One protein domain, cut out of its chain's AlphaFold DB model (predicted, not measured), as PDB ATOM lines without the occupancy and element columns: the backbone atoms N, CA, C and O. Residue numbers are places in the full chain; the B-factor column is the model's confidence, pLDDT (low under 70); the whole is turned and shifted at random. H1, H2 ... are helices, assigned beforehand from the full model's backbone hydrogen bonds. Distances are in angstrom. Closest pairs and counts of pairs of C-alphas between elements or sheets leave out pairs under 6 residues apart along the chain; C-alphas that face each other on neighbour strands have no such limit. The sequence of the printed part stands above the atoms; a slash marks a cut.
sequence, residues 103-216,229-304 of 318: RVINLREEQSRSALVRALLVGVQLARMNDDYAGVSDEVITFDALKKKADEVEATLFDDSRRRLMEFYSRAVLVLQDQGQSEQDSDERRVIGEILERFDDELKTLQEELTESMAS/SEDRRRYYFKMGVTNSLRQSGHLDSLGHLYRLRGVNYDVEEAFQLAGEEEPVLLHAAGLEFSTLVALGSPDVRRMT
ATOM      1  N   ARG A 103     -21.526 -13.060 -27.404       51.50
ATOM      2  CA  ARG A 103     -21.809 -14.120 -28.378       51.50
ATOM      3  C   ARG A 103     -22.237 -15.344 -27.575       51.50
ATOM      4  O   ARG A 103     -21.405 -15.950 -26.916       51.50
ATOM      5  N   VAL A 104     -23.532 -15.666 -27.600       49.97
ATOM      6  CA  VAL A 104     -24.181 -16.700 -26.766       49.97
ATOM      7  C   VAL A 104     -23.460 -18.049 -26.899       49.97
ATOM      8  O   VAL A 104     -23.468 -18.880 -25.997       49.97
ATOM      9  N   ILE A 105     -22.763 -18.203 -28.023       50.31
ATOM     10  CA  ILE A 105     -21.833 -19.269 -28.369       50.31
ATOM     11  C   ILE A 105     -20.712 -19.426 -27.314       50.31
ATOM     12  O   ILE A 105     -20.524 -20.531 -26.825       50.31
ATOM     13  N   ASN A 106     -20.055 -18.348 -26.867       61.19
ATOM     14  CA  ASN A 106     -18.948 -18.413 -25.900       61.19
ATOM     15  C   ASN A 106     -19.400 -18.832 -24.491       61.19
ATOM     16  O   ASN A 106     -18.695 -19.575 -23.820       61.19
ATOM     17  N   LEU A 107     -20.573 -18.375 -24.032       63.31
ATOM     18  CA  LEU A 107     -21.083 -18.732 -22.699       63.31
ATOM     19  C   LEU A 107     -21.489 -20.204 -22.630       63.31
ATOM     20  O   LEU A 107     -21.165 -20.887 -21.664       63.31
ATOM     21  N   ARG A 108     -22.153 -20.706 -23.679       66.25
ATOM     22  CA  ARG A 108     -22.520 -22.121 -23.775       66.25
ATOM     23  C   ARG A 108     -21.282 -23.014 -23.861       66.25
ATOM     24  O   ARG A 108     -21.250 -24.054 -23.209       66.25
ATOM     25  N   GLU A 109     -20.275 -22.619 -24.640       71.56
ATOM     26  CA  GLU A 109     -18.996 -23.336 -24.727       71.56
ATOM     27  C   GLU A 109     -18.257 -23.357 -23.381       71.56
ATOM     28  O   GLU A 109     -17.732 -24.397 -22.989       71.56
ATOM     29  N   GLU A 110     -18.263 -22.256 -22.626       70.62
ATOM     30  CA  GLU A 110     -17.594 -22.212 -21.323       70.62
ATOM     31  C   GLU A 110     -18.355 -22.993 -20.243       70.62
ATOM     32  O   GLU A 110     -17.737 -23.694 -19.443       70.62
ATOM     33  N   GLN A 111     -19.693 -22.964 -20.246       70.94
ATOM     34  CA  GLN A 111     -20.505 -23.834 -19.383       70.94
ATOM     35  C   GLN A 111     -20.254 -25.314 -19.686       70.94
ATOM     36  O   GLN A 111     -20.067 -26.115 -18.768       70.94
ATOM     37  N   SER A 112     -20.182 -25.655 -20.973       76.25
ATOM     38  CA  SER A 112     -19.839 -27.000 -21.444       76.25
ATOM     39  C   SER A 112     -18.464 -27.424 -20.927       76.25
ATOM     40  O   SER A 112     -18.313 -28.455 -20.270       76.25
ATOM     41  N   ARG A 113     -17.459 -26.559 -21.097       79.81
ATOM     42  CA  ARG A 113     -16.100 -26.794 -20.601       79.81
ATOM     43  C   ARG A 113     -16.047 -26.937 -19.081       79.81
ATOM     44  O   ARG A 113     -15.393 -27.850 -18.586       79.81
ATOM     45  N   SER A 114     -16.722 -26.067 -18.340       76.94
ATOM     46  CA  SER A 114     -16.778 -26.125 -16.876       76.94
ATOM     47  C   SER A 114     -17.409 -27.438 -16.398       76.94
ATOM     48  O   SER A 114     -16.874 -28.100 -15.505       76.94
ATOM     49  N   ALA A 115     -18.486 -27.882 -17.058       82.25
ATOM     50  CA  ALA A 115     -19.110 -29.169 -16.781       82.25
ATOM     51  C   ALA A 115     -18.168 -30.351 -17.063       82.25
ATOM     52  O   ALA A 115     -18.117 -31.281 -16.256       82.25
ATOM     53  N   LEU A 116     -17.390 -30.299 -18.148       86.12
ATOM     54  CA  LEU A 116     -16.394 -31.320 -18.484       86.12
ATOM     55  C   LEU A 116     -15.234 -31.360 -17.494       86.12
ATOM     56  O   LEU A 116     -14.858 -32.439 -17.038       86.12
ATOM     57  N   VAL A 117     -14.688 -30.199 -17.123       85.38
ATOM     58  CA  VAL A 117     -13.626 -30.097 -16.112       85.38
ATOM     59  C   VAL A 117     -14.107 -30.697 -14.795       85.38
ATOM     60  O   VAL A 117     -13.418 -31.540 -14.226       85.38
ATOM     61  N   ARG A 118     -15.309 -30.329 -14.334       83.75
ATOM     62  CA  ARG A 118     -15.906 -30.905 -13.123       83.75
ATOM     63  C   ARG A 118     -16.026 -32.422 -13.225       83.75
ATOM     64  O   ARG A 118     -15.551 -33.127 -12.338       83.75
ATOM     65  N   ALA A 119     -16.624 -32.916 -14.305       87.19
ATOM     66  CA  ALA A 119     -16.864 -34.340 -14.489       87.19
ATOM     67  C   ALA A 119     -15.568 -35.157 -14.482       87.19
ATOM     68  O   ALA A 119     -15.489 -36.190 -13.818       87.19
ATOM     69  N   LEU A 120     -14.532 -34.661 -15.160       88.94
ATOM     70  CA  LEU A 120     -13.208 -35.273 -15.166       88.94
ATOM     71  C   LEU A 120     -12.584 -35.290 -13.768       88.94
ATOM     72  O   LEU A 120     -12.045 -36.318 -13.374       88.94
ATOM     73  N   LEU A 121     -12.690 -34.207 -12.993       85.56
ATOM     74  CA  LEU A 121     -12.143 -34.161 -11.632       85.56
ATOM     75  C   LEU A 121     -12.876 -35.111 -10.678       85.56
ATOM     76  O   LEU A 121     -12.220 -35.812  -9.909       85.56
ATOM     77  N   VAL A 122     -14.207 -35.197 -10.764       85.19
ATOM     78  CA  VAL A 122     -15.001 -36.176 -10.001       85.19
ATOM     79  C   VAL A 122     -14.602 -37.602 -10.385       85.19
ATOM     80  O   VAL A 122     -14.344 -38.427  -9.509       85.19
ATOM     81  N   GLY A 123     -14.485 -37.891 -11.685       86.06
ATOM     82  CA  GLY A 123     -14.028 -39.189 -12.178       86.06
ATOM     83  C   GLY A 123     -12.628 -39.551 -11.685       86.06
ATOM     84  O   GLY A 123     -12.418 -40.657 -11.193       86.06
ATOM     85  N   VAL A 124     -11.666 -38.627 -11.785       86.38
ATOM     86  CA  VAL A 124     -10.290 -38.832 -11.304       86.38
ATOM     87  C   VAL A 124     -10.288 -39.128  -9.807       86.38
ATOM     88  O   VAL A 124      -9.597 -40.044  -9.371       86.38
ATOM     89  N   GLN A 125     -11.090 -38.413  -9.019       81.56
ATOM     90  CA  GLN A 125     -11.158 -38.627  -7.574       81.56
ATOM     91  C   GLN A 125     -11.787 -39.969  -7.201       81.56
ATOM     92  O   GLN A 125     -11.243 -40.685  -6.365       81.56
ATOM     93  N   LEU A 126     -12.853 -40.388  -7.882       80.69
ATOM     94  CA  LEU A 126     -13.391 -41.739  -7.693       80.69
ATOM     95  C   LEU A 126     -12.412 -42.830  -8.130       80.69
ATOM     96  O   LEU A 126     -12.364 -43.890  -7.515       80.69
ATOM     97  N   ALA A 127     -11.600 -42.576  -9.156       81.56
ATOM     98  CA  ALA A 127     -10.534 -43.491  -9.536       81.56
ATOM     99  C   ALA A 127      -9.402 -43.529  -8.504       81.56
ATOM    100  O   ALA A 127      -8.777 -44.577  -8.361       81.56
ATOM    101  N   ARG A 128      -9.122 -42.427  -7.793       79.06
ATOM    102  CA  ARG A 128      -8.108 -42.343  -6.724       79.06
ATOM    103  C   ARG A 128      -8.506 -43.093  -5.464       79.06
ATOM    104  O   ARG A 128      -7.620 -43.688  -4.859       79.06
ATOM    105  N   MET A 129      -9.791 -43.078  -5.111       71.81
ATOM    106  CA  MET A 129     -10.294 -43.745  -3.911       71.81
ATOM    107  C   MET A 129      -9.835 -45.207  -3.853       71.81
ATOM    108  O   MET A 129      -9.910 -45.941  -4.844       71.81
ATOM    109  N   ASN A 130      -9.290 -45.583  -2.694       58.06
ATOM    110  CA  ASN A 130      -8.791 -46.925  -2.430       58.06
ATOM    111  C   ASN A 130      -9.973 -47.904  -2.349       58.06
ATOM    112  O   ASN A 130     -11.088 -47.513  -1.995       58.06
ATOM    113  N   ASP A 131      -9.752 -49.166  -2.717       57.16
ATOM    114  CA  ASP A 131     -10.807 -50.186  -2.720       57.16
ATOM    115  C   ASP A 131     -11.088 -50.657  -1.279       57.16
ATOM    116  O   ASP A 131     -10.750 -51.775  -0.896       57.16
ATOM    117  N   ASP A 132     -11.748 -49.823  -0.466       49.94
ATOM    118  CA  ASP A 132     -12.296 -50.220   0.848       49.94
ATOM    119  C   ASP A 132     -13.329 -51.363   0.735       49.94
ATOM    120  O   ASP A 132     -13.798 -51.917   1.731       49.94
ATOM    121  N   TYR A 133     -13.675 -51.771  -0.487       48.97
ATOM    122  CA  TYR A 133     -14.557 -52.893  -0.775       48.97
ATOM    123  C   TYR A 133     -13.858 -54.262  -0.728       48.97
ATOM    124  O   TYR A 133     -14.505 -55.273  -0.995       48.97
ATOM    125  N   ALA A 134     -12.586 -54.339  -0.312       42.75
ATOM    126  CA  ALA A 134     -11.801 -55.579  -0.195       42.75
ATOM    127  C   ALA A 134     -12.392 -56.671   0.738       42.75
ATOM    128  O   ALA A 134     -11.846 -57.771   0.827       42.75
ATOM    129  N   GLY A 135     -13.512 -56.411   1.423       43.62
ATOM    130  CA  GLY A 135     -14.248 -57.389   2.238       43.62
ATOM    131  C   GLY A 135     -15.712 -57.604   1.841       43.62
ATOM    132  O   GLY A 135     -16.421 -58.348   2.517       43.62
ATOM    133  N   VAL A 136     -16.186 -56.956   0.778       40.16
ATOM    134  CA  VAL A 136     -17.581 -57.010   0.333       40.16
ATOM    135  C   VAL A 136     -17.606 -57.818  -0.959       40.16
ATOM    136  O   VAL A 136     -16.995 -57.418  -1.943       40.16
ATOM    137  N   SER A 137     -18.241 -58.993  -0.949       40.53
ATOM    138  CA  SER A 137     -18.334 -59.849  -2.138       40.53
ATOM    139  C   SER A 137     -18.853 -59.061  -3.350       40.53
ATOM    140  O   SER A 137     -19.649 -58.131  -3.192       40.53
ATOM    141  N   ASP A 138     -18.456 -59.475  -4.561       47.22
ATOM    142  CA  ASP A 138     -18.884 -58.894  -5.853       47.22
ATOM    143  C   ASP A 138     -20.423 -58.775  -6.015       47.22
ATOM    144  O   ASP A 138     -20.915 -58.135  -6.939       47.22
ATOM    145  N   GLU A 139     -21.205 -59.360  -5.105       42.09
ATOM    146  CA  GLU A 139     -22.669 -59.329  -5.065       42.09
ATOM    147  C   GLU A 139     -23.268 -58.092  -4.358       42.09
ATOM    148  O   GLU A 139     -24.483 -57.902  -4.421       42.09
ATOM    149  N   VAL A 140     -22.474 -57.245  -3.679       45.53
ATOM    150  CA  VAL A 140     -23.009 -56.190  -2.778       45.53
ATOM    151  C   VAL A 140     -22.554 -54.756  -3.113       45.53
ATOM    152  O   VAL A 140     -23.083 -53.802  -2.536       45.53
ATOM    153  N   ILE A 141     -21.683 -54.538  -4.109       53.62
ATOM    154  CA  ILE A 141     -21.497 -53.186  -4.671       53.62
ATOM    155  C   ILE A 141     -22.696 -52.878  -5.573       53.62
ATOM    156  O   ILE A 141     -22.676 -53.079  -6.786       53.62
ATOM    157  N   THR A 142     -23.790 -52.412  -4.973       61.81
ATOM    158  CA  THR A 142     -24.925 -51.927  -5.752       61.81
ATOM    159  C   THR A 142     -24.515 -50.643  -6.469       61.81
ATOM    160  O   THR A 142     -23.843 -49.778  -5.904       61.81
ATOM    161  N   PHE A 143     -24.935 -50.498  -7.726       63.88
ATOM    162  CA  PHE A 143     -24.776 -49.268  -8.510       63.88
ATOM    163  C   PHE A 143     -25.151 -48.006  -7.705       63.88
ATOM    164  O   PHE A 143     -24.486 -46.975  -7.800       63.88
ATOM    165  N   ASP A 144     -26.161 -48.119  -6.840       68.75
ATOM    166  CA  ASP A 144     -26.613 -47.052  -5.949       68.75
ATOM    167  C   ASP A 144     -25.562 -46.618  -4.915       68.75
ATOM    168  O   ASP A 144     -25.479 -45.430  -4.604       68.75
ATOM    169  N   ALA A 145     -24.737 -47.535  -4.396       67.62
ATOM    170  CA  ALA A 145     -23.668 -47.207  -3.453       67.62
ATOM    171  C   ALA A 145     -22.542 -46.410  -4.130       67.62
ATOM    172  O   ALA A 145     -22.103 -45.391  -3.596       67.62
ATOM    173  N   LEU A 146     -22.127 -46.827  -5.332       67.12
ATOM    174  CA  LEU A 146     -21.129 -46.102  -6.128       67.12
ATOM    175  C   LEU A 146     -21.645 -44.730  -6.560       67.12
ATOM    176  O   LEU A 146     -20.938 -43.734  -6.434       67.12
ATOM    177  N   LYS A 147     -22.898 -44.661  -7.012       73.62
ATOM    178  CA  LYS A 147     -23.551 -43.398  -7.356       73.62
ATOM    179  C   LYS A 147     -23.603 -42.450  -6.159       73.62
ATOM    180  O   LYS A 147     -23.209 -41.298  -6.285       73.62
ATOM    181  N   LYS A 148     -24.031 -42.937  -4.990       74.25
ATOM    182  CA  LYS A 148     -24.038 -42.138  -3.759       74.25
ATOM    183  C   LYS A 148     -22.638 -41.613  -3.437       74.25
ATOM    184  O   LYS A 148     -22.504 -40.466  -3.029       74.25
ATOM    185  N   LYS A 149     -21.593 -42.417  -3.664       72.94
ATOM    186  CA  LYS A 149     -20.212 -41.981  -3.447       72.94
ATOM    187  C   LYS A 149     -19.761 -40.912  -4.442       72.94
ATOM    188  O   LYS A 149     -19.099 -39.966  -4.032       72.94
ATOM    189  N   ALA A 150     -20.151 -41.020  -5.713       71.94
ATOM    190  CA  ALA A 150     -19.940 -39.947  -6.686       71.94
ATOM    191  C   ALA A 150     -20.622 -38.650  -6.245       71.94
ATOM    192  O   ALA A 150     -19.991 -37.600  -6.289       71.94
ATOM    193  N   ASP A 151     -21.867 -38.737  -5.771       76.81
ATOM    194  CA  ASP A 151     -22.614 -37.580  -5.275       76.81
ATOM    195  C   ASP A 151     -21.925 -36.959  -4.036       76.81
ATOM    196  O   ASP A 151     -21.829 -35.740  -3.932       76.81
ATOM    197  N   GLU A 152     -21.384 -37.776  -3.119       78.00
ATOM    198  CA  GLU A 152     -20.599 -37.310  -1.960       78.00
ATOM    199  C   GLU A 152     -19.296 -36.608  -2.379       78.00
ATOM    200  O   GLU A 152     -18.977 -35.537  -1.858       78.00
ATOM    201  N   VAL A 153     -18.539 -37.190  -3.315       76.62
ATOM    202  CA  VAL A 153     -17.296 -36.595  -3.841       76.62
ATOM    203  C   VAL A 153     -17.595 -35.283  -4.551       76.62
ATOM    204  O   VAL A 153     -16.922 -34.286  -4.309       76.62
ATOM    205  N   GLU A 154     -18.630 -35.259  -5.384       78.06
ATOM    206  CA  GLU A 154     -19.067 -34.058  -6.083       78.06
ATOM    207  C   GLU A 154     -19.507 -32.968  -5.102       78.06
ATOM    208  O   GLU A 154     -19.060 -31.836  -5.241       78.06
ATOM    209  N   ALA A 155     -20.281 -33.299  -4.062       79.25
ATOM    210  CA  ALA A 155     -20.664 -32.347  -3.018       79.25
ATOM    211  C   ALA A 155     -19.468 -31.842  -2.190       79.25
ATOM    212  O   ALA A 155     -19.473 -30.696  -1.751       79.25
ATOM    213  N   THR A 156     -18.444 -32.675  -1.983       78.31
ATOM    214  CA  THR A 156     -17.236 -32.290  -1.232       78.31
ATOM    215  C   THR A 156     -16.334 -31.366  -2.051       78.31
ATOM    216  O   THR A 156     -15.799 -30.387  -1.536       78.31
ATOM    217  N   LEU A 157     -16.156 -31.667  -3.338       70.62
ATOM    218  CA  LEU A 157     -15.324 -30.872  -4.241       70.62
ATOM    219  C   LEU A 157     -16.026 -29.575  -4.661       70.62
ATOM    220  O   LEU A 157     -15.414 -28.505  -4.699       70.62
ATOM    221  N   PHE A 158     -17.320 -29.684  -4.954       69.88
ATOM    222  CA  PHE A 158     -18.168 -28.654  -5.534       69.88
ATOM    223  C   PHE A 158     -19.456 -28.529  -4.726       69.88
ATOM    224  O   PHE A 158     -20.550 -28.826  -5.233       69.88
ATOM    225  N   ASP A 159     -19.334 -28.058  -3.481       78.38
ATOM    226  CA  ASP A 159     -20.513 -27.622  -2.740       78.38
ATOM    227  C   ASP A 159     -21.318 -26.610  -3.584       78.38
ATOM    228  O   ASP A 159     -20.800 -25.959  -4.505       78.38
ATOM    229  N   ASP A 160     -22.625 -26.528  -3.339       75.19
ATOM    230  CA  ASP A 160     -23.516 -25.734  -4.192       75.19
ATOM    231  C   ASP A 160     -23.119 -24.248  -4.235       75.19
ATOM    232  O   ASP A 160     -23.381 -23.573  -5.229       75.19
ATOM    233  N   SER A 161     -22.446 -23.744  -3.196       79.56
ATOM    234  CA  SER A 161     -21.980 -22.358  -3.113       79.56
ATOM    235  C   SER A 161     -20.760 -22.116  -4.006       79.56
ATOM    236  O   SER A 161     -20.789 -21.267  -4.899       79.56
ATOM    237  N   ARG A 162     -19.701 -22.917  -3.846       80.25
ATOM    238  CA  ARG A 162     -18.464 -22.871  -4.632       80.25
ATOM    239  C   ARG A 162     -18.751 -23.088  -6.110       80.25
ATOM    240  O   ARG A 162     -18.172 -22.402  -6.948       80.25
ATOM    241  N   ARG A 163     -19.682 -23.989  -6.436       74.38
ATOM    242  CA  ARG A 163     -20.135 -24.226  -7.812       74.38
ATOM    243  C   ARG A 163     -20.706 -22.961  -8.445       74.38
ATOM    244  O   ARG A 163     -20.260 -22.571  -9.522       74.38
ATOM    245  N   ARG A 164     -21.648 -22.312  -7.757       82.50
ATOM    246  CA  ARG A 164     -22.281 -21.074  -8.227       82.50
ATOM    247  C   ARG A 164     -21.271 -19.938  -8.350       82.50
ATOM    248  O   ARG A 164     -21.307 -19.207  -9.332       82.50
ATOM    249  N   LEU A 165     -20.333 -19.825  -7.407       84.62
ATOM    250  CA  LEU A 165     -19.276 -18.812  -7.449       84.62
ATOM    251  C   LEU A 165     -18.303 -19.032  -8.613       84.62
ATOM    252  O   LEU A 165     -18.019 -18.094  -9.351       84.62
ATOM    253  N   MET A 166     -17.814 -20.257  -8.826       81.50
ATOM    254  CA  MET A 166     -16.919 -20.561  -9.949       81.50
ATOM    255  C   MET A 166     -17.585 -20.283 -11.299       81.50
ATOM    256  O   MET A 166     -16.947 -19.727 -12.195       81.50
ATOM    257  N   GLU A 167     -18.859 -20.654 -11.449       81.12
ATOM    258  CA  GLU A 167     -19.624 -20.343 -12.655       81.12
ATOM    259  C   GLU A 167     -19.790 -18.832 -12.832       81.12
ATOM    260  O   GLU A 167     -19.510 -18.306 -13.912       81.12
ATOM    261  N   PHE A 168     -20.180 -18.130 -11.767       86.31
ATOM    262  CA  PHE A 168     -20.335 -16.683 -11.772       86.31
ATOM    263  C   PHE A 168     -19.050 -15.979 -12.217       86.31
ATOM    264  O   PHE A 168     -19.085 -15.208 -13.174       86.31
ATOM    265  N   TYR A 169     -17.911 -16.280 -11.587       86.12
ATOM    266  CA  TYR A 169     -16.627 -15.668 -11.931       86.12
ATOM    267  C   TYR A 169     -16.210 -15.972 -13.372       86.12
ATOM    268  O   TYR A 169     -15.813 -15.060 -14.093       86.12
ATOM    269  N   SER A 170     -16.369 -17.218 -13.831       80.75
ATOM    270  CA  SER A 170     -16.016 -17.601 -15.207       80.75
ATOM    271  C   SER A 170     -16.835 -16.818 -16.239       80.75
ATOM    272  O   SER A 170     -16.293 -16.294 -17.211       80.75
ATOM    273  N   ARG A 171     -18.147 -16.673 -16.008       83.12
ATOM    274  CA  ARG A 171     -19.025 -15.885 -16.884       83.12
ATOM    275  C   ARG A 171     -18.701 -14.395 -16.803       83.12
ATOM    276  O   ARG A 171     -18.685 -13.718 -17.828       83.12
ATOM    277  N   ALA A 172     -18.429 -13.892 -15.604       86.12
ATOM    278  CA  ALA A 172     -18.138 -12.488 -15.377       86.12
ATOM    279  C   ALA A 172     -16.844 -12.043 -16.066       86.12
ATOM    280  O   ALA A 172     -16.836 -10.997 -16.711       86.12
ATOM    281  N   VAL A 173     -15.789 -12.862 -16.023       85.56
ATOM    282  CA  VAL A 173     -14.538 -12.608 -16.755       85.56
ATOM    283  C   VAL A 173     -14.803 -12.463 -18.253       85.56
ATOM    284  O   VAL A 173     -14.329 -11.511 -18.867       85.56
ATOM    285  N   LEU A 174     -15.616 -13.344 -18.847       82.19
ATOM    286  CA  LEU A 174     -15.967 -13.248 -20.269       82.19
ATOM    287  C   LEU A 174     -16.727 -11.955 -20.593       82.19
ATOM    288  O   LEU A 174     -16.440 -11.315 -21.605       82.19
ATOM    289  N   VAL A 175     -17.680 -11.565 -19.742       83.06
ATOM    290  CA  VAL A 175     -18.455 -10.326 -19.919       83.06
ATOM    291  C   VAL A 175     -17.531  -9.112 -19.843       83.06
ATOM    292  O   VAL A 175     -17.587  -8.245 -20.710       83.06
ATOM    293  N   LEU A 176     -16.640  -9.074 -18.851       84.81
ATOM    294  CA  LEU A 176     -15.685  -7.982 -18.659       84.81
ATOM    295  C   LEU A 176     -14.664  -7.902 -19.805       84.81
ATOM    296  O   LEU A 176     -14.302  -6.806 -20.223       84.81
ATOM    297  N   GLN A 177     -14.226  -9.037 -20.361       84.00
ATOM    298  CA  GLN A 177     -13.361  -9.061 -21.548       84.00
ATOM    299  C   GLN A 177     -14.055  -8.452 -22.772       84.00
ATOM    300  O   GLN A 177     -13.445  -7.657 -23.489       84.00
ATOM    301  N   ASP A 178     -15.320  -8.805 -23.004       81.88
ATOM    302  CA  ASP A 178     -16.122  -8.276 -24.112       81.88
ATOM    303  C   ASP A 178     -16.405  -6.770 -23.942       81.88
ATOM    304  O   ASP A 178     -16.214  -5.975 -24.871       81.88
ATOM    305  N   GLN A 179     -16.747  -6.345 -22.720       83.69
ATOM    306  CA  GLN A 179     -16.892  -4.932 -22.361       83.69
ATOM    307  C   GLN A 179     -15.584  -4.164 -22.579       83.69
ATOM    308  O   GLN A 179     -15.569  -3.150 -23.267       83.69
ATOM    309  N   GLY A 180     -14.452  -4.672 -22.088       84.56
ATOM    310  CA  GLY A 180     -13.153  -4.008 -22.234       84.56
ATOM    311  C   GLY A 180     -12.701  -3.855 -23.693       84.56
ATOM    312  O   GLY A 180     -12.044  -2.868 -24.036       84.56
ATOM    313  N   GLN A 181     -13.068  -4.798 -24.569       81.69
ATOM    314  CA  GLN A 181     -12.780  -4.723 -26.007       81.69
ATOM    315  C   GLN A 181     -13.655  -3.702 -26.742       81.69
ATOM    316  O   GLN A 181     -13.192  -3.082 -27.702       81.69
ATOM    317  N   SER A 182     -14.907  -3.541 -26.315       81.25
ATOM    318  CA  SER A 182     -15.878  -2.640 -26.943       81.25
ATOM    319  C   SER A 182     -15.857  -1.217 -26.373       81.25
ATOM    320  O   SER A 182     -16.234  -0.280 -27.082       81.25
ATOM    321  N   GLU A 183     -15.357  -1.037 -25.147       85.81
ATOM    322  CA  GLU A 183     -15.296   0.255 -24.462       85.81
ATOM    323  C   GLU A 183     -14.324   1.211 -25.155       85.81
ATOM    324  O   GLU A 183     -13.179   0.853 -25.425       85.81
ATOM    325  N   GLN A 184     -14.764   2.434 -25.451       83.81
ATOM    326  CA  GLN A 184     -13.963   3.460 -26.125       83.81
ATOM    327  C   GLN A 184     -13.262   4.393 -25.137       83.81
ATOM    328  O   GLN A 184     -12.194   4.921 -25.462       83.81
ATOM    329  N   ASP A 185     -13.842   4.596 -23.954       85.94
ATOM    330  CA  ASP A 185     -13.274   5.437 -22.910       85.94
ATOM    331  C   ASP A 185     -12.082   4.730 -22.239       85.94
ATOM    332  O   ASP A 185     -12.185   3.618 -21.720       85.94
ATOM    333  N   SER A 186     -10.911   5.372 -22.261       85.06
ATOM    334  CA  SER A 186      -9.680   4.795 -21.713       85.06
ATOM    335  C   SER A 186      -9.697   4.648 -20.193       85.06
ATOM    336  O   SER A 186      -9.066   3.724 -19.678       85.06
ATOM    337  N   ASP A 187     -10.387   5.542 -19.479       86.06
ATOM    338  CA  ASP A 187     -10.513   5.457 -18.026       86.06
ATOM    339  C   ASP A 187     -11.463   4.321 -17.645       86.06
ATOM    340  O   ASP A 187     -11.148   3.531 -16.757       86.06
ATOM    341  N   GLU A 188     -12.578   4.174 -18.359       83.62
ATOM    342  CA  GLU A 188     -13.520   3.070 -18.139       83.62
ATOM    343  C   GLU A 188     -12.903   1.722 -18.500       83.62
ATOM    344  O   GLU A 188     -12.982   0.782 -17.713       83.62
ATOM    345  N   ARG A 189     -12.190   1.641 -19.629       85.19
ATOM    346  CA  ARG A 189     -11.448   0.437 -20.019       85.19
ATOM    347  C   ARG A 189     -10.404   0.047 -18.969       85.19
ATOM    348  O   ARG A 189     -10.215  -1.141 -18.719       85.19
ATOM    349  N   ARG A 190      -9.744   1.025 -18.337       86.62
ATOM    350  CA  ARG A 190      -8.833   0.763 -17.211       86.62
ATOM    351  C   ARG A 190      -9.589   0.180 -16.015       86.62
ATOM    352  O   ARG A 190      -9.153  -0.836 -15.491       86.62
ATOM    353  N   VAL A 191     -10.717   0.773 -15.619       87.75
ATOM    354  CA  VAL A 191     -11.548   0.267 -14.506       87.75
ATOM    355  C   VAL A 191     -12.045  -1.155 -14.789       87.75
ATOM    356  O   VAL A 191     -11.964  -2.005 -13.909       87.75
ATOM    357  N   ILE A 192     -12.497  -1.445 -16.016       86.62
ATOM    358  CA  ILE A 192     -12.882  -2.801 -16.442       86.62
ATOM    359  C   ILE A 192     -11.702  -3.765 -16.290       86.62
ATOM    360  O   ILE A 192     -11.879  -4.855 -15.756       86.62
ATOM    361  N   GLY A 193     -10.502  -3.363 -16.726       85.94
ATOM    362  CA  GLY A 193      -9.288  -4.169 -16.587       85.94
ATOM    363  C   GLY A 193      -8.938  -4.487 -15.132       85.94
ATOM    364  O   GLY A 193      -8.629  -5.632 -14.821       85.94
ATOM    365  N   GLU A 194      -9.048  -3.506 -14.235       87.81
ATOM    366  CA  GLU A 194      -8.784  -3.701 -12.804       87.81
ATOM    367  C   GLU A 194      -9.847  -4.609 -12.147       87.81
ATOM    368  O   GLU A 194      -9.504  -5.482 -11.352       87.81
ATOM    369  N   ILE A 195     -11.133  -4.475 -12.505       87.75
ATOM    370  CA  ILE A 195     -12.194  -5.386 -12.029       87.75
ATOM    371  C   ILE A 195     -11.964  -6.806 -12.564       87.75
ATOM    372  O   ILE A 195     -12.083  -7.770 -11.813       87.75
ATOM    373  N   LEU A 196     -11.603  -6.943 -13.840       87.31
ATOM    374  CA  LEU A 196     -11.295  -8.228 -14.461       87.31
ATOM    375  C   LEU A 196     -10.145  -8.937 -13.745       87.31
ATOM    376  O   LEU A 196     -10.275 -10.117 -13.444       87.31
ATOM    377  N   GLU A 197      -9.063  -8.225 -13.423       87.12
ATOM    378  CA  GLU A 197      -7.923  -8.786 -12.686       87.12
ATOM    379  C   GLU A 197      -8.355  -9.348 -11.324       87.12
ATOM    380  O   GLU A 197      -7.988 -10.466 -10.968       87.12
ATOM    381  N   ARG A 198      -9.222  -8.631 -10.595       88.88
ATOM    382  CA  ARG A 198      -9.772  -9.106  -9.314       88.88
ATOM    383  C   ARG A 198     -10.628 -10.359  -9.457       88.88
ATOM    384  O   ARG A 198     -10.533 -11.259  -8.628       88.88
ATOM    385  N   PHE A 199     -11.468 -10.415 -10.488       87.31
ATOM    386  CA  PHE A 199     -12.300 -11.585 -10.763       87.31
ATOM    387  C   PHE A 199     -11.449 -12.794 -11.178       87.31
ATOM    388  O   PHE A 199     -11.718 -13.905 -10.724       87.31
ATOM    389  N   ASP A 200     -10.407 -12.581 -11.986       82.94
ATOM    390  CA  ASP A 200      -9.446 -13.623 -12.363       82.94
ATOM    391  C   ASP A 200      -8.683 -14.156 -11.143       82.94
ATOM    392  O   ASP A 200      -8.473 -15.364 -11.028       82.94
ATOM    393  N   ASP A 201      -8.277 -13.282 -10.222       87.25
ATOM    394  CA  ASP A 201      -7.575 -13.683  -9.004       87.25
ATOM    395  C   ASP A 201      -8.473 -14.475  -8.048       87.25
ATOM    396  O   ASP A 201      -8.068 -15.541  -7.592       87.25
ATOM    397  N   GLU A 202      -9.719 -14.054  -7.816       87.69
ATOM    398  CA  GLU A 202     -10.670 -14.857  -7.031       87.69
ATOM    399  C   GLU A 202     -10.995 -16.197  -7.703       87.69
ATOM    400  O   GLU A 202     -11.107 -17.232  -7.039       87.69
ATOM    401  N   LEU A 203     -11.087 -16.220  -9.034       82.75
ATOM    402  CA  LEU A 203     -11.268 -17.459  -9.780       82.75
ATOM    403  C   LEU A 203     -10.064 -18.405  -9.619       82.75
ATOM    404  O   LEU A 203     -10.266 -19.623  -9.590       82.75
ATOM    405  N   LYS A 204      -8.831 -17.887  -9.500       81.81
ATOM    406  CA  LYS A 204      -7.641 -18.684  -9.145       81.81
ATOM    407  C   LYS A 204      -7.699 -19.156  -7.695       81.81
ATOM    408  O   LYS A 204      -7.482 -20.339  -7.464       81.81
ATOM    409  N   THR A 205      -8.069 -18.298  -6.743       85.88
ATOM    410  CA  THR A 205      -8.226 -18.682  -5.329       85.88
ATOM    411  C   THR A 205      -9.207 -19.844  -5.182       85.88
ATOM    412  O   THR A 205      -8.880 -20.860  -4.577       85.88
ATOM    413  N   LEU A 206     -10.377 -19.775  -5.825       83.38
ATOM    414  CA  LEU A 206     -11.342 -20.882  -5.820       83.38
ATOM    415  C   LEU A 206     -10.791 -22.164  -6.464       83.38
ATOM    416  O   LEU A 206     -11.169 -23.271  -6.078       83.38
ATOM    417  N   GLN A 207      -9.906 -22.044  -7.456       75.88
ATOM    418  CA  GLN A 207      -9.234 -23.197  -8.061       75.88
ATOM    419  C   GLN A 207      -8.192 -23.820  -7.142       75.88
ATOM    420  O   GLN A 207      -8.041 -25.045  -7.137       75.88
ATOM    421  N   GLU A 208      -7.469 -22.997  -6.395       81.31
ATOM    422  CA  GLU A 208      -6.521 -23.442  -5.382       81.31
ATOM    423  C   GLU A 208      -7.266 -24.131  -4.240       81.31
ATOM    424  O   GLU A 208      -6.930 -25.269  -3.927       81.31
ATOM    425  N   GLU A 209      -8.361 -23.547  -3.739       82.94
ATOM    426  CA  GLU A 209      -9.253 -24.180  -2.756       82.94
ATOM    427  C   GLU A 209      -9.793 -25.530  -3.252       82.94
ATOM    428  O   GLU A 209      -9.876 -26.493  -2.488       82.94
ATOM    429  N   LEU A 210     -10.167 -25.628  -4.533       76.50
ATOM    430  CA  LEU A 210     -10.599 -26.887  -5.141       76.50
ATOM    431  C   LEU A 210      -9.452 -27.903  -5.187       76.50
ATOM    432  O   LEU A 210      -9.662 -29.078  -4.895       76.50
ATOM    433  N   THR A 211      -8.247 -27.463  -5.544       74.75
ATOM    434  CA  THR A 211      -7.051 -28.316  -5.600       74.75
ATOM    435  C   THR A 211      -6.662 -28.808  -4.206       74.75
ATOM    436  O   THR A 211      -6.347 -29.982  -4.034       74.75
ATOM    437  N   GLU A 212      -6.753 -27.944  -3.200       79.25
ATOM    438  CA  GLU A 212      -6.546 -28.292  -1.797       79.25
ATOM    439  C   GLU A 212      -7.633 -29.251  -1.306       79.25
ATOM    440  O   GLU A 212      -7.318 -30.281  -0.721       79.25
ATOM    441  N   SER A 213      -8.903 -28.996  -1.639       77.94
ATOM    442  CA  SER A 213     -10.015 -29.903  -1.318       77.94
ATOM    443  C   SER A 213      -9.777 -31.289  -1.926       77.94
ATOM    444  O   SER A 213      -9.928 -32.301  -1.246       77.94
ATOM    445  N   MET A 214      -9.316 -31.337  -3.179       67.56
ATOM    446  CA  MET A 214      -8.922 -32.561  -3.878       67.56
ATOM    447  C   MET A 214      -7.755 -33.303  -3.217       67.56
ATOM    448  O   MET A 214      -7.702 -34.523  -3.352       67.56
ATOM    449  N   ALA A 215      -6.830 -32.590  -2.572       69.44
ATOM    450  CA  ALA A 215      -5.691 -33.164  -1.852       69.44
ATOM    451  C   ALA A 215      -6.033 -33.548  -0.398       69.44
ATOM    452  O   ALA A 215      -5.400 -34.427   0.172       69.44
ATOM    453  N   SER A 216      -7.027 -32.887   0.203       66.75
ATOM    454  CA  SER A 216      -7.501 -33.138   1.571       66.75
ATOM    455  C   SER A 216      -8.480 -34.304   1.682       66.75
ATOM    456  O   SER A 216      -8.724 -34.801   2.783       66.75
ATOM    457  N   SER A 229      -8.264 -54.928 -10.505       65.38
ATOM    458  CA  SER A 229      -7.747 -54.472 -11.785       65.38
ATOM    459  C   SER A 229      -7.902 -52.970 -11.981       65.38
ATOM    460  O   SER A 229      -8.869 -52.337 -11.558       65.38
ATOM    461  N   GLU A 230      -6.928 -52.414 -12.691       76.00
ATOM    462  CA  GLU A 230      -7.024 -51.115 -13.348       76.00
ATOM    463  C   GLU A 230      -8.404 -50.890 -13.998       76.00
ATOM    464  O   GLU A 230      -8.966 -49.802 -13.876       76.00
ATOM    465  N   ASP A 231      -8.994 -51.934 -14.589       74.94
ATOM    466  CA  ASP A 231     -10.311 -51.889 -15.233       74.94
ATOM    467  C   ASP A 231     -11.428 -51.423 -14.291       74.94
ATOM    468  O   ASP A 231     -12.262 -50.611 -14.685       74.94
ATOM    469  N   ARG A 232     -11.432 -51.864 -13.025       75.75
ATOM    470  CA  ARG A 232     -12.444 -51.453 -12.035       75.75
ATOM    471  C   ARG A 232     -12.309 -49.974 -11.675       75.75
ATOM    472  O   ARG A 232     -13.300 -49.254 -11.597       75.75
ATOM    473  N   ARG A 233     -11.080 -49.485 -11.509       80.19
ATOM    474  CA  ARG A 233     -10.833 -48.063 -11.212       80.19
ATOM    475  C   ARG A 233     -11.128 -47.180 -12.425       80.19
ATOM    476  O   ARG A 233     -11.649 -46.078 -12.270       80.19
ATOM    477  N   ARG A 234     -10.885 -47.687 -13.637       85.00
ATOM    478  CA  ARG A 234     -11.346 -47.055 -14.882       85.00
ATOM    479  C   ARG A 234     -12.871 -47.048 -14.986       85.00
ATOM    480  O   ARG A 234     -13.431 -46.060 -15.445       85.00
ATOM    481  N   TYR A 235     -13.551 -48.086 -14.513       82.62
ATOM    482  CA  TYR A 235     -15.010 -48.095 -14.427       82.62
ATOM    483  C   TYR A 235     -15.527 -47.016 -13.455       82.62
ATOM    484  O   TYR A 235     -16.436 -46.263 -13.803       82.62
ATOM    485  N   TYR A 236     -14.904 -46.849 -12.281       84.06
ATOM    486  CA  TYR A 236     -15.249 -45.770 -11.338       84.06
ATOM    487  C   TYR A 236     -15.002 -44.376 -11.917       84.06
ATOM    488  O   TYR A 236     -15.848 -43.496 -11.757       84.06
ATOM    489  N   PHE A 237     -13.897 -44.196 -12.651       88.19
ATOM    490  CA  PHE A 237     -13.641 -42.976 -13.414       88.19
ATOM    491  C   PHE A 237     -14.809 -42.650 -14.353       88.19
ATOM    492  O   PHE A 237     -15.391 -41.567 -14.268       88.19
ATOM    493  N   LYS A 238     -15.192 -43.604 -15.211       88.69
ATOM    494  CA  LYS A 238     -16.280 -43.431 -16.185       88.69
ATOM    495  C   LYS A 238     -17.622 -43.157 -15.508       88.69
ATOM    496  O   LYS A 238     -18.391 -42.315 -15.972       88.69
ATOM    497  N   MET A 239     -17.891 -43.818 -14.384       83.62
ATOM    498  CA  MET A 239     -19.108 -43.606 -13.602       83.62
ATOM    499  C   MET A 239     -19.149 -42.193 -13.003       83.62
ATOM    500  O   MET A 239     -20.159 -41.509 -13.142       83.62
ATOM    501  N   GLY A 240     -18.046 -41.710 -12.423       83.50
ATOM    502  CA  GLY A 240     -17.958 -40.345 -11.894       83.50
ATOM    503  C   GLY A 240     -18.171 -39.279 -12.962       83.50
ATOM    504  O   GLY A 240     -18.974 -38.365 -12.771       83.50
ATOM    505  N   VAL A 241     -17.513 -39.445 -14.114       88.00
ATOM    506  CA  VAL A 241     -17.670 -38.547 -15.265       88.00
ATOM    507  C   VAL A 241     -19.129 -38.510 -15.718       88.00
ATOM    508  O   VAL A 241     -19.736 -37.443 -15.779       88.00
ATOM    509  N   THR A 242     -19.718 -39.670 -16.005       85.38
ATOM    510  CA  THR A 242     -21.080 -39.737 -16.553       85.38
ATOM    511  C   THR A 242     -22.146 -39.291 -15.550       85.38
ATOM    512  O   THR A 242     -23.107 -38.628 -15.944       85.38
ATOM    513  N   ASN A 243     -21.968 -39.558 -14.249       81.69
ATOM    514  CA  ASN A 243     -22.883 -39.062 -13.222       81.69
ATOM    515  C   ASN A 243     -22.834 -37.531 -13.112       81.69
ATOM    516  O   ASN A 243     -23.895 -36.906 -13.108       81.69
ATOM    517  N   SER A 244     -21.642 -36.922 -13.095       82.25
ATOM    518  CA  SER A 244     -21.515 -35.459 -13.006       82.25
ATOM    519  C   SER A 244     -22.017 -34.752 -14.276       82.25
ATOM    520  O   SER A 244     -22.728 -33.750 -14.187       82.25
ATOM    521  N   LEU A 245     -21.752 -35.304 -15.470       83.31
ATOM    522  CA  LEU A 245     -22.292 -34.778 -16.739       83.31
ATOM    523  C   LEU A 245     -23.817 -34.885 -16.826       83.31
ATOM    524  O   LEU A 245     -24.482 -34.027 -17.406       83.31
ATOM    525  N   ARG A 246     -24.401 -35.929 -16.232       78.88
ATOM    526  CA  ARG A 246     -25.855 -36.046 -16.114       78.88
ATOM    527  C   ARG A 246     -26.418 -34.986 -15.177       78.88
ATOM    528  O   ARG A 246     -27.431 -34.373 -15.504       78.88
ATOM    529  N   GLN A 247     -25.817 -34.809 -13.998       73.62
ATOM    530  CA  GLN A 247     -26.290 -33.821 -13.024       73.62
ATOM    531  C   GLN A 247     -26.249 -32.401 -13.585       73.62
ATOM    532  O   GLN A 247     -27.120 -31.594 -13.276       73.62
ATOM    533  N   SER A 248     -25.270 -32.119 -14.438       72.12
ATOM    534  CA  SER A 248     -25.118 -30.817 -15.071       72.12
ATOM    535  C   SER A 248     -26.095 -30.541 -16.206       72.12
ATOM    536  O   SER A 248     -26.165 -29.407 -16.665       72.12
ATOM    537  N   GLY A 249     -26.795 -31.565 -16.706       70.25
ATOM    538  CA  GLY A 249     -27.617 -31.448 -17.909       70.25
ATOM    539  C   GLY A 249     -26.815 -31.085 -19.162       70.25
ATOM    540  O   GLY A 249     -27.406 -30.658 -20.147       70.25
ATOM    541  N   HIS A 250     -25.484 -31.228 -19.135       69.12
ATOM    542  CA  HIS A 250     -24.619 -30.809 -20.237       69.12
ATOM    543  C   HIS A 250     -24.819 -31.683 -21.485       69.12
ATOM    544  O   HIS A 250     -24.744 -31.172 -22.602       69.12
ATOM    545  N   LEU A 251     -25.126 -32.971 -21.291       68.50
ATOM    546  CA  LEU A 251     -25.352 -33.930 -22.371       68.50
ATOM    547  C   LEU A 251     -26.798 -34.438 -22.351       68.50
ATOM    548  O   LEU A 251     -27.171 -35.294 -21.543       68.50
ATOM    549  N   ASP A 252     -27.610 -33.924 -23.278       64.69
ATOM    550  CA  ASP A 252     -29.007 -34.339 -23.474       64.69
ATOM    551  C   ASP A 252     -29.115 -35.846 -23.787       64.69
ATOM    552  O   ASP A 252     -30.067 -36.513 -23.366       64.69
ATOM    553  N   SER A 253     -28.109 -36.399 -24.475       64.38
ATOM    554  CA  SER A 253     -27.992 -37.822 -24.820       64.38
ATOM    555  C   SER A 253     -27.926 -38.726 -23.586       64.38
ATOM    556  O   SER A 253     -28.593 -39.765 -23.544       64.38
ATOM    557  N   LEU A 254     -27.239 -38.294 -22.521       68.75
ATOM    558  CA  LEU A 254     -27.179 -39.020 -21.247       68.75
ATOM    559  C   LEU A 254     -28.521 -39.020 -20.507       68.75
ATOM    560  O   LEU A 254     -28.826 -39.948 -19.751       68.75
ATOM    561  N   GLY A 255     -29.367 -38.016 -20.747       59.28
ATOM    562  CA  GLY A 255     -30.700 -37.927 -20.157       59.28
ATOM    563  C   GLY A 255     -31.614 -39.099 -20.532       59.28
ATOM    564  O   GLY A 255     -32.495 -39.465 -19.748       59.28
ATOM    565  N   HIS A 256     -31.408 -39.722 -21.697       60.28
ATOM    566  CA  HIS A 256     -32.223 -40.843 -22.173       60.28
ATOM    567  C   HIS A 256     -31.855 -42.186 -21.529       60.28
ATOM    568  O   HIS A 256     -32.758 -42.982 -21.259       60.28
ATOM    569  N   LEU A 257     -30.579 -42.403 -21.195       59.78
ATOM    570  CA  LEU A 257     -30.094 -43.649 -20.586       59.78
ATOM    571  C   LEU A 257     -30.641 -43.882 -19.168       59.78
ATOM    572  O   LEU A 257     -30.842 -45.018 -18.755       59.78
ATOM    573  N   TYR A 258     -30.968 -42.812 -18.442       53.50
ATOM    574  CA  TYR A 258     -31.503 -42.892 -17.076       53.50
ATOM    575  C   TYR A 258     -33.036 -42.836 -16.980       53.50
ATOM    576  O   TYR A 258     -33.600 -43.094 -15.914       53.50
ATOM    577  N   ARG A 259     -33.745 -42.482 -18.063       50.91
ATOM    578  CA  ARG A 259     -35.221 -42.380 -18.065       50.91
ATOM    579  C   ARG A 259     -35.922 -43.737 -18.173       50.91
ATOM    580  O   ARG A 259     -37.092 -43.837 -17.798       50.91
ATOM    581  N   LEU A 260     -35.227 -44.787 -18.608       45.12
ATOM    582  CA  LEU A 260     -35.717 -46.163 -18.532       45.12
ATOM    583  C   LEU A 260     -35.609 -46.671 -17.087       45.12
ATOM    584  O   LEU A 260     -34.684 -47.386 -16.718       45.12
ATOM    585  N   ARG A 261     -36.586 -46.285 -16.252       40.22
ATOM    586  CA  ARG A 261     -36.820 -46.865 -14.918       40.22
ATOM    587  C   ARG A 261     -36.882 -48.397 -15.025       40.22
ATOM    588  O   ARG A 261     -37.941 -48.939 -15.328       40.22
ATOM    589  N   GLY A 262     -35.765 -49.071 -14.754       41.78
ATOM    590  CA  GLY A 262     -35.697 -50.528 -14.618       41.78
ATOM    591  C   GLY A 262     -34.795 -51.282 -15.601       41.78
ATOM    592  O   GLY A 262     -34.872 -52.506 -15.614       41.78
ATOM    593  N   VAL A 263     -33.949 -50.617 -16.395       42.28
ATOM    594  CA  VAL A 263     -32.920 -51.297 -17.207       42.28
ATOM    595  C   VAL A 263     -31.537 -50.840 -16.740       42.28
ATOM    596  O   VAL A 263     -31.342 -49.655 -16.488       42.28
ATOM    597  N   ASN A 264     -30.627 -51.802 -16.550       54.97
ATOM    598  CA  ASN A 264     -29.269 -51.617 -16.033       54.97
ATOM    599  C   ASN A 264     -28.583 -50.419 -16.701       54.97
ATOM    600  O   ASN A 264     -28.374 -50.438 -17.910       54.97
ATOM    601  N   TYR A 265     -28.249 -49.389 -15.920       66.69
ATOM    602  CA  TYR A 265     -27.440 -48.281 -16.412       66.69
ATOM    603  C   TYR A 265     -26.065 -48.814 -16.822       66.69
ATOM    604  O   TYR A 265     -25.293 -49.248 -15.965       66.69
ATOM    605  N   ASP A 266     -25.786 -48.801 -18.123       75.69
ATOM    606  CA  ASP A 266     -24.497 -49.204 -18.665       75.69
ATOM    607  C   ASP A 266     -23.553 -47.994 -18.678       75.69
ATOM    608  O   ASP A 266     -23.661 -47.089 -19.508       75.69
ATOM    609  N   VAL A 267     -22.641 -47.964 -17.702       78.88
ATOM    610  CA  VAL A 267     -21.620 -46.914 -17.559       78.88
ATOM    611  C   VAL A 267     -20.726 -46.838 -18.797       78.88
ATOM    612  O   VAL A 267     -20.303 -45.745 -19.166       78.88
ATOM    613  N   GLU A 268     -20.416 -47.974 -19.424       83.19
ATOM    614  CA  GLU A 268     -19.515 -48.039 -20.575       83.19
ATOM    615  C   GLU A 268     -20.180 -47.445 -21.815       83.19
ATOM    616  O   GLU A 268     -19.585 -46.599 -22.483       83.19
ATOM    617  N   GLU A 269     -21.440 -47.802 -22.070       82.44
ATOM    618  CA  GLU A 269     -22.229 -47.208 -23.156       82.44
ATOM    619  C   GLU A 269     -22.434 -45.702 -22.937       82.44
ATOM    620  O   GLU A 269     -22.212 -44.901 -23.848       82.44
ATOM    621  N   ALA A 270     -22.786 -45.293 -21.713       82.94
ATOM    622  CA  ALA A 270     -22.952 -43.884 -21.366       82.94
ATOM    623  C   ALA A 270     -21.664 -43.080 -21.580       82.94
ATOM    624  O   ALA A 270     -21.693 -41.982 -22.136       82.94
ATOM    625  N   PHE A 271     -20.525 -43.626 -21.154       85.56
ATOM    626  CA  PHE A 271     -19.237 -42.968 -21.321       85.56
ATOM    627  C   PHE A 271     -18.819 -42.906 -22.790       85.56
ATOM    628  O   PHE A 271     -18.281 -41.890 -23.220       85.56
ATOM    629  N   GLN A 272     -19.087 -43.956 -23.567       87.00
ATOM    630  CA  GLN A 272     -18.803 -43.980 -24.997       87.00
ATOM    631  C   GLN A 272     -19.600 -42.902 -25.743       87.00
ATOM    632  O   GLN A 272     -19.006 -42.135 -26.493       87.00
ATOM    633  N   LEU A 273     -20.907 -42.780 -25.480       84.50
ATOM    634  CA  LEU A 273     -21.742 -41.724 -26.069       84.50
ATOM    635  C   LEU A 273     -21.260 -40.326 -25.669       84.50
ATOM    636  O   LEU A 273     -21.111 -39.454 -26.522       84.50
ATOM    637  N   ALA A 274     -20.946 -40.125 -24.385       84.50
ATOM    638  CA  ALA A 274     -20.374 -38.864 -23.924       84.50
ATOM    639  C   ALA A 274     -19.032 -38.560 -24.610       84.50
ATOM    640  O   ALA A 274     -18.761 -37.417 -24.954       84.50
ATOM    641  N   GLY A 275     -18.197 -39.575 -24.834       84.75
ATOM    642  CA  GLY A 275     -16.902 -39.438 -25.494       84.75
ATOM    643  C   GLY A 275     -16.973 -39.186 -27.002       84.75
ATOM    644  O   GLY A 275     -16.059 -38.577 -27.556       84.75
ATOM    645  N   GLU A 276     -18.039 -39.628 -27.671       85.56
ATOM    646  CA  GLU A 276     -18.309 -39.300 -29.077       85.56
ATOM    647  C   GLU A 276     -18.669 -37.823 -29.260       85.56
ATOM    648  O   GLU A 276     -18.255 -37.208 -30.244       85.56
ATOM    649  N   GLU A 277     -19.395 -37.249 -28.299       83.31
ATOM    650  CA  GLU A 277     -19.687 -35.815 -28.261       83.31
ATOM    651  C   GLU A 277     -18.470 -35.006 -27.788       83.31
ATOM    652  O   GLU A 277     -18.174 -33.954 -28.353       83.31
ATOM    653  N   GLU A 278     -17.724 -35.531 -26.811       86.31
ATOM    654  CA  GLU A 278     -16.608 -34.852 -26.153       86.31
ATOM    655  C   GLU A 278     -15.322 -35.703 -26.192       86.31
ATOM    656  O   GLU A 278     -14.993 -36.416 -25.234       86.31
ATOM    657  N   PRO A 279     -14.517 -35.602 -27.274       87.50
ATOM    658  CA  PRO A 279     -13.336 -36.446 -27.495       87.50
ATOM    659  C   PRO A 279     -12.275 -36.379 -26.390       87.50
ATOM    660  O   PRO A 279     -11.456 -37.291 -26.254       87.50
ATOM    661  N   VAL A 280     -12.276 -35.310 -25.587       88.06
ATOM    662  CA  VAL A 280     -11.396 -35.166 -24.420       88.06
ATOM    663  C   VAL A 280     -11.626 -36.273 -23.384       88.06
ATOM    664  O   VAL A 280     -10.679 -36.702 -22.727       88.06
ATOM    665  N   LEU A 281     -12.852 -36.793 -23.272       89.25
ATOM    666  CA  LEU A 281     -13.180 -37.891 -22.363       89.25
ATOM    667  C   LEU A 281     -12.522 -39.195 -22.820       89.25
ATOM    668  O   LEU A 281     -11.931 -39.906 -22.007       89.25
ATOM    669  N   LEU A 282     -12.547 -39.474 -24.128       89.75
ATOM    670  CA  LEU A 282     -11.851 -40.624 -24.714       89.75
ATOM    671  C   LEU A 282     -10.334 -40.487 -24.568       89.75
ATOM    672  O   LEU A 282      -9.653 -41.469 -24.274       89.75
ATOM    673  N   HIS A 283      -9.805 -39.271 -24.725       89.69
ATOM    674  CA  HIS A 283      -8.391 -39.000 -24.490       89.69
ATOM    675  C   HIS A 283      -7.996 -39.293 -23.037       89.69
ATOM    676  O   HIS A 283      -7.058 -40.055 -22.812       89.69
ATOM    677  N   ALA A 284      -8.749 -38.769 -22.063       89.75
ATOM    678  CA  ALA A 284      -8.519 -39.018 -20.643       89.75
ATOM    679  C   ALA A 284      -8.604 -40.517 -20.304       89.75
ATOM    680  O   ALA A 284      -7.729 -41.057 -19.628       89.75
ATOM    681  N   ALA A 285      -9.612 -41.217 -20.833       87.88
ATOM    682  CA  ALA A 285      -9.776 -42.657 -20.643       87.88
ATOM    683  C   ALA A 285      -8.658 -43.493 -21.291       87.88
ATOM    684  O   ALA A 285      -8.441 -44.627 -20.868       87.88
ATOM    685  N   GLY A 286      -7.953 -42.953 -22.288       86.94
ATOM    686  CA  GLY A 286      -6.824 -43.597 -22.965       86.94
ATOM    687  C   GLY A 286      -5.456 -43.355 -22.320       86.94
ATOM    688  O   GLY A 286      -4.482 -43.976 -22.743       86.94
ATOM    689  N   LEU A 287      -5.354 -42.476 -21.316       88.19
ATOM    690  CA  LEU A 287      -4.105 -42.249 -20.582       88.19
ATOM    691  C   LEU A 287      -3.679 -43.503 -19.809       88.19
ATOM    692  O   LEU A 287      -4.524 -44.296 -19.376       88.19
ATOM    693  N   GLU A 288      -2.370 -43.652 -19.573       86.06
ATOM    694  CA  GLU A 288      -1.868 -44.616 -18.589       86.06
ATOM    695  C   GLU A 288      -2.539 -44.353 -17.238       86.06
ATOM    696  O   GLU A 288      -2.746 -43.201 -16.849       86.06
ATOM    697  N   PHE A 289      -2.910 -45.413 -16.519       82.38
ATOM    698  CA  PHE A 289      -3.717 -45.262 -15.310       82.38
ATOM    699  C   PHE A 289      -3.019 -44.412 -14.242       82.38
ATOM    700  O   PHE A 289      -3.654 -43.568 -13.616       82.38
ATOM    701  N   SER A 290      -1.703 -44.580 -14.093       79.31
ATOM    702  CA  SER A 290      -0.845 -43.744 -13.244       79.31
ATOM    703  C   SER A 290      -0.930 -42.259 -13.615       79.31
ATOM    704  O   SER A 290      -1.011 -41.411 -12.731       79.31
ATOM    705  N   THR A 291      -0.960 -41.935 -14.910       84.19
ATOM    706  CA  THR A 291      -1.129 -40.565 -15.410       84.19
ATOM    707  C   THR A 291      -2.536 -40.044 -15.145       84.19
ATOM    708  O   THR A 291      -2.675 -38.922 -14.669       84.19
ATOM    709  N   LEU A 292      -3.570 -40.855 -15.392       85.44
ATOM    710  CA  LEU A 292      -4.967 -40.491 -15.150       85.44
ATOM    711  C   LEU A 292      -5.195 -40.091 -13.689       85.44
ATOM    712  O   LEU A 292      -5.747 -39.026 -13.416       85.44
ATOM    713  N   VAL A 293      -4.745 -40.920 -12.743       83.81
ATOM    714  CA  VAL A 293      -4.909 -40.620 -11.315       83.81
ATOM    715  C   VAL A 293      -3.984 -39.506 -10.842       83.81
ATOM    716  O   VAL A 293      -4.265 -38.910  -9.815       83.81
ATOM    717  N   ALA A 294      -2.919 -39.165 -11.566       82.62
ATOM    718  CA  ALA A 294      -2.063 -38.030 -11.223       82.62
ATOM    719  C   ALA A 294      -2.655 -36.670 -11.643       82.62
ATOM    720  O   ALA A 294      -2.181 -35.645 -11.161       82.62
ATOM    721  N   LEU A 295      -3.696 -36.636 -12.486       83.50
ATOM    722  CA  LEU A 295      -4.260 -35.386 -13.005       83.50
ATOM    723  C   LEU A 295      -4.795 -34.471 -11.893       83.50
ATOM    724  O   LEU A 295      -5.689 -34.842 -11.128       83.50
ATOM    725  N   GLY A 296      -4.281 -33.244 -11.827       79.25
ATOM    726  CA  GLY A 296      -4.832 -32.179 -10.992       79.25
ATOM    727  C   GLY A 296      -5.844 -31.299 -11.733       79.25
ATOM    728  O   GLY A 296      -6.012 -31.387 -12.950       79.25
ATOM    729  N   SER A 297      -6.477 -30.376 -10.999       78.50
ATOM    730  CA  SER A 297      -7.332 -29.319 -11.574       78.50
ATOM    731  C   SER A 297      -6.649 -28.541 -12.720       78.50
ATOM    732  O   SER A 297      -7.267 -28.399 -13.783       78.50
ATOM    733  N   PRO A 298      -5.371 -28.113 -12.600       79.38
ATOM    734  CA  PRO A 298      -4.681 -27.423 -13.693       79.38
ATOM    735  C   PRO A 298      -4.505 -28.285 -14.953       79.38
ATOM    736  O   PRO A 298      -4.651 -27.780 -16.069       79.38
ATOM    737  N   ASP A 299      -4.224 -29.581 -14.794       84.44
ATOM    738  CA  ASP A 299      -3.974 -30.495 -15.915       84.44
ATOM    739  C   ASP A 299      -5.263 -30.811 -16.674       84.44
ATOM    740  O   ASP A 299      -5.295 -30.750 -17.903       84.44
ATOM    741  N   VAL A 300      -6.358 -31.057 -15.947       83.44
ATOM    742  CA  VAL A 300      -7.684 -31.285 -16.540       83.44
ATOM    743  C   VAL A 300      -8.159 -30.058 -17.325       83.44
ATOM    744  O   VAL A 300      -8.687 -30.187 -18.434       83.44
ATOM    745  N   ARG A 301      -7.937 -28.844 -16.805       79.19
ATOM    746  CA  ARG A 301      -8.238 -27.601 -17.538       79.19
ATOM    747  C   ARG A 301      -7.410 -27.471 -18.807       79.19
ATOM    748  O   ARG A 301      -7.958 -27.167 -19.862       79.19
ATOM    749  N   ARG A 302      -6.103 -27.721 -18.730       83.62
ATOM    750  CA  ARG A 302      -5.234 -27.667 -19.911       83.62
ATOM    751  C   ARG A 302      -5.703 -28.658 -20.975       83.62
ATOM    752  O   ARG A 302      -5.872 -28.278 -22.129       83.62
ATOM    753  N   MET A 303      -6.006 -29.888 -20.568       85.38
ATOM    754  CA  MET A 303      -6.496 -30.945 -21.450       85.38
ATOM    755  C   MET A 303      -7.809 -30.551 -22.153       85.38
ATOM    756  O   MET A 303      -7.932 -30.689 -23.371       85.38
ATOM    757  N   THR A 304      -8.770 -29.984 -21.419       83.06
ATOM    758  CA  THR A 304     -10.043 -29.507 -21.998       83.06
ATOM    759  C   THR A 304      -9.863 -28.293 -22.919       83.06
ATOM    760  O   THR A 304     -10.545 -28.193 -23.939       83.06
TER     761      THR A 304
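This is residues 103 to 216 and 229 to 304 of the 318 residues of an uncharacterized protein of Candidatus Latescibacteria bacterium (UniProt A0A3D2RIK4). A cluster of crossed helices packs round H1, and a long helical hairpin of H3 and H4 runs out from it along the longest axis, its turn at residues 183 to 185. In the cluster H5 packs on H1, H2 covers one side of this pair and H9 and H10 pack on H1 from the other, while the small hairpin of H6 and H7 packs on H5; residues 134 to 140 stick out as a loop. The printed part has 190 residues with ten named helices, H1 to H10 in order, and no named strand: all helix. It is compact, with a radius of gyration of the C-alphas of 18.8 A, yet elongated, spanning 68 by 35 by 29 A.

H1, residues 104 to 128, begins at C-alpha 104 (-24.181, -16.700, -26.766) and is 36.3 A long. H2 is residues 143 to 157, 21.1 A, and H3 residues 160 to 182, 33.3 A. H4, the longest helix, is residues 186 to 216, 44.6 A, ending at C-alpha 216 (-7.501, -33.138, 1.571). H5 is residues 230 to 247, 25.9 A. Shorter are H6, residues 252 to 257, H7, 267 to 277, H8, 279 to 286, H9, 289 to 294, and H10, 297 to 304, which ends at C-alpha 304 (-10.043, -29.507, -21.998).

H1 is the hub, touching five helices. With residues 107 to 114 alone it touches H3, closest C-alphas Leu 107 and Arg 171, 6.8 A. H1 and H5 touch, C-alphas of Gly 123 and Phe 237 4.0 A apart, opposite ways at a shallow tilt of 35.0 degrees, only just short of steep. H2 touches H1 at Val 122 and Glu 154, closest C-alphas 6.0 A apart. H9 touches H1 at Val 293 and Val 124, closest C-alphas 5.7 A apart, and H10 at Val 300 and Val 117, 6.1 A. H3 and H4 form a hairpin at 27 degrees, closest C-alphas Gly 180 and Arg 189, 5.3 A. H7 touches H5, closest C-alphas Val 267 and Met 239, 5.7 A; H6 and H7 form a hairpin, closest C-alphas Leu 254 and Ala 270, 6.4 A. H7 and H8 touch only at the corner, closest C-alphas Gly 275 and Leu 281, 5.1 A. H3 and H5 are apart. Every O i to N i+4 pair is within hydrogen-bond range in H1 to H5 and H7 to H10; H6 has 0 of 2, but 3 of 3 O i to N i+3 pairs.

The two C-alphas farthest apart, Ser 137 and Asp 185, are 68.7 A apart. Residues 217 to 228 are not printed; C-alphas 216 and 229 are 25.2 A apart across the cut. The link from H1 to H2 is long, 14 residues. The mean pLDDT of the printed part is 76.3; among the residues under 70 are 103 to 108, 130 to 146 and 250 to 265.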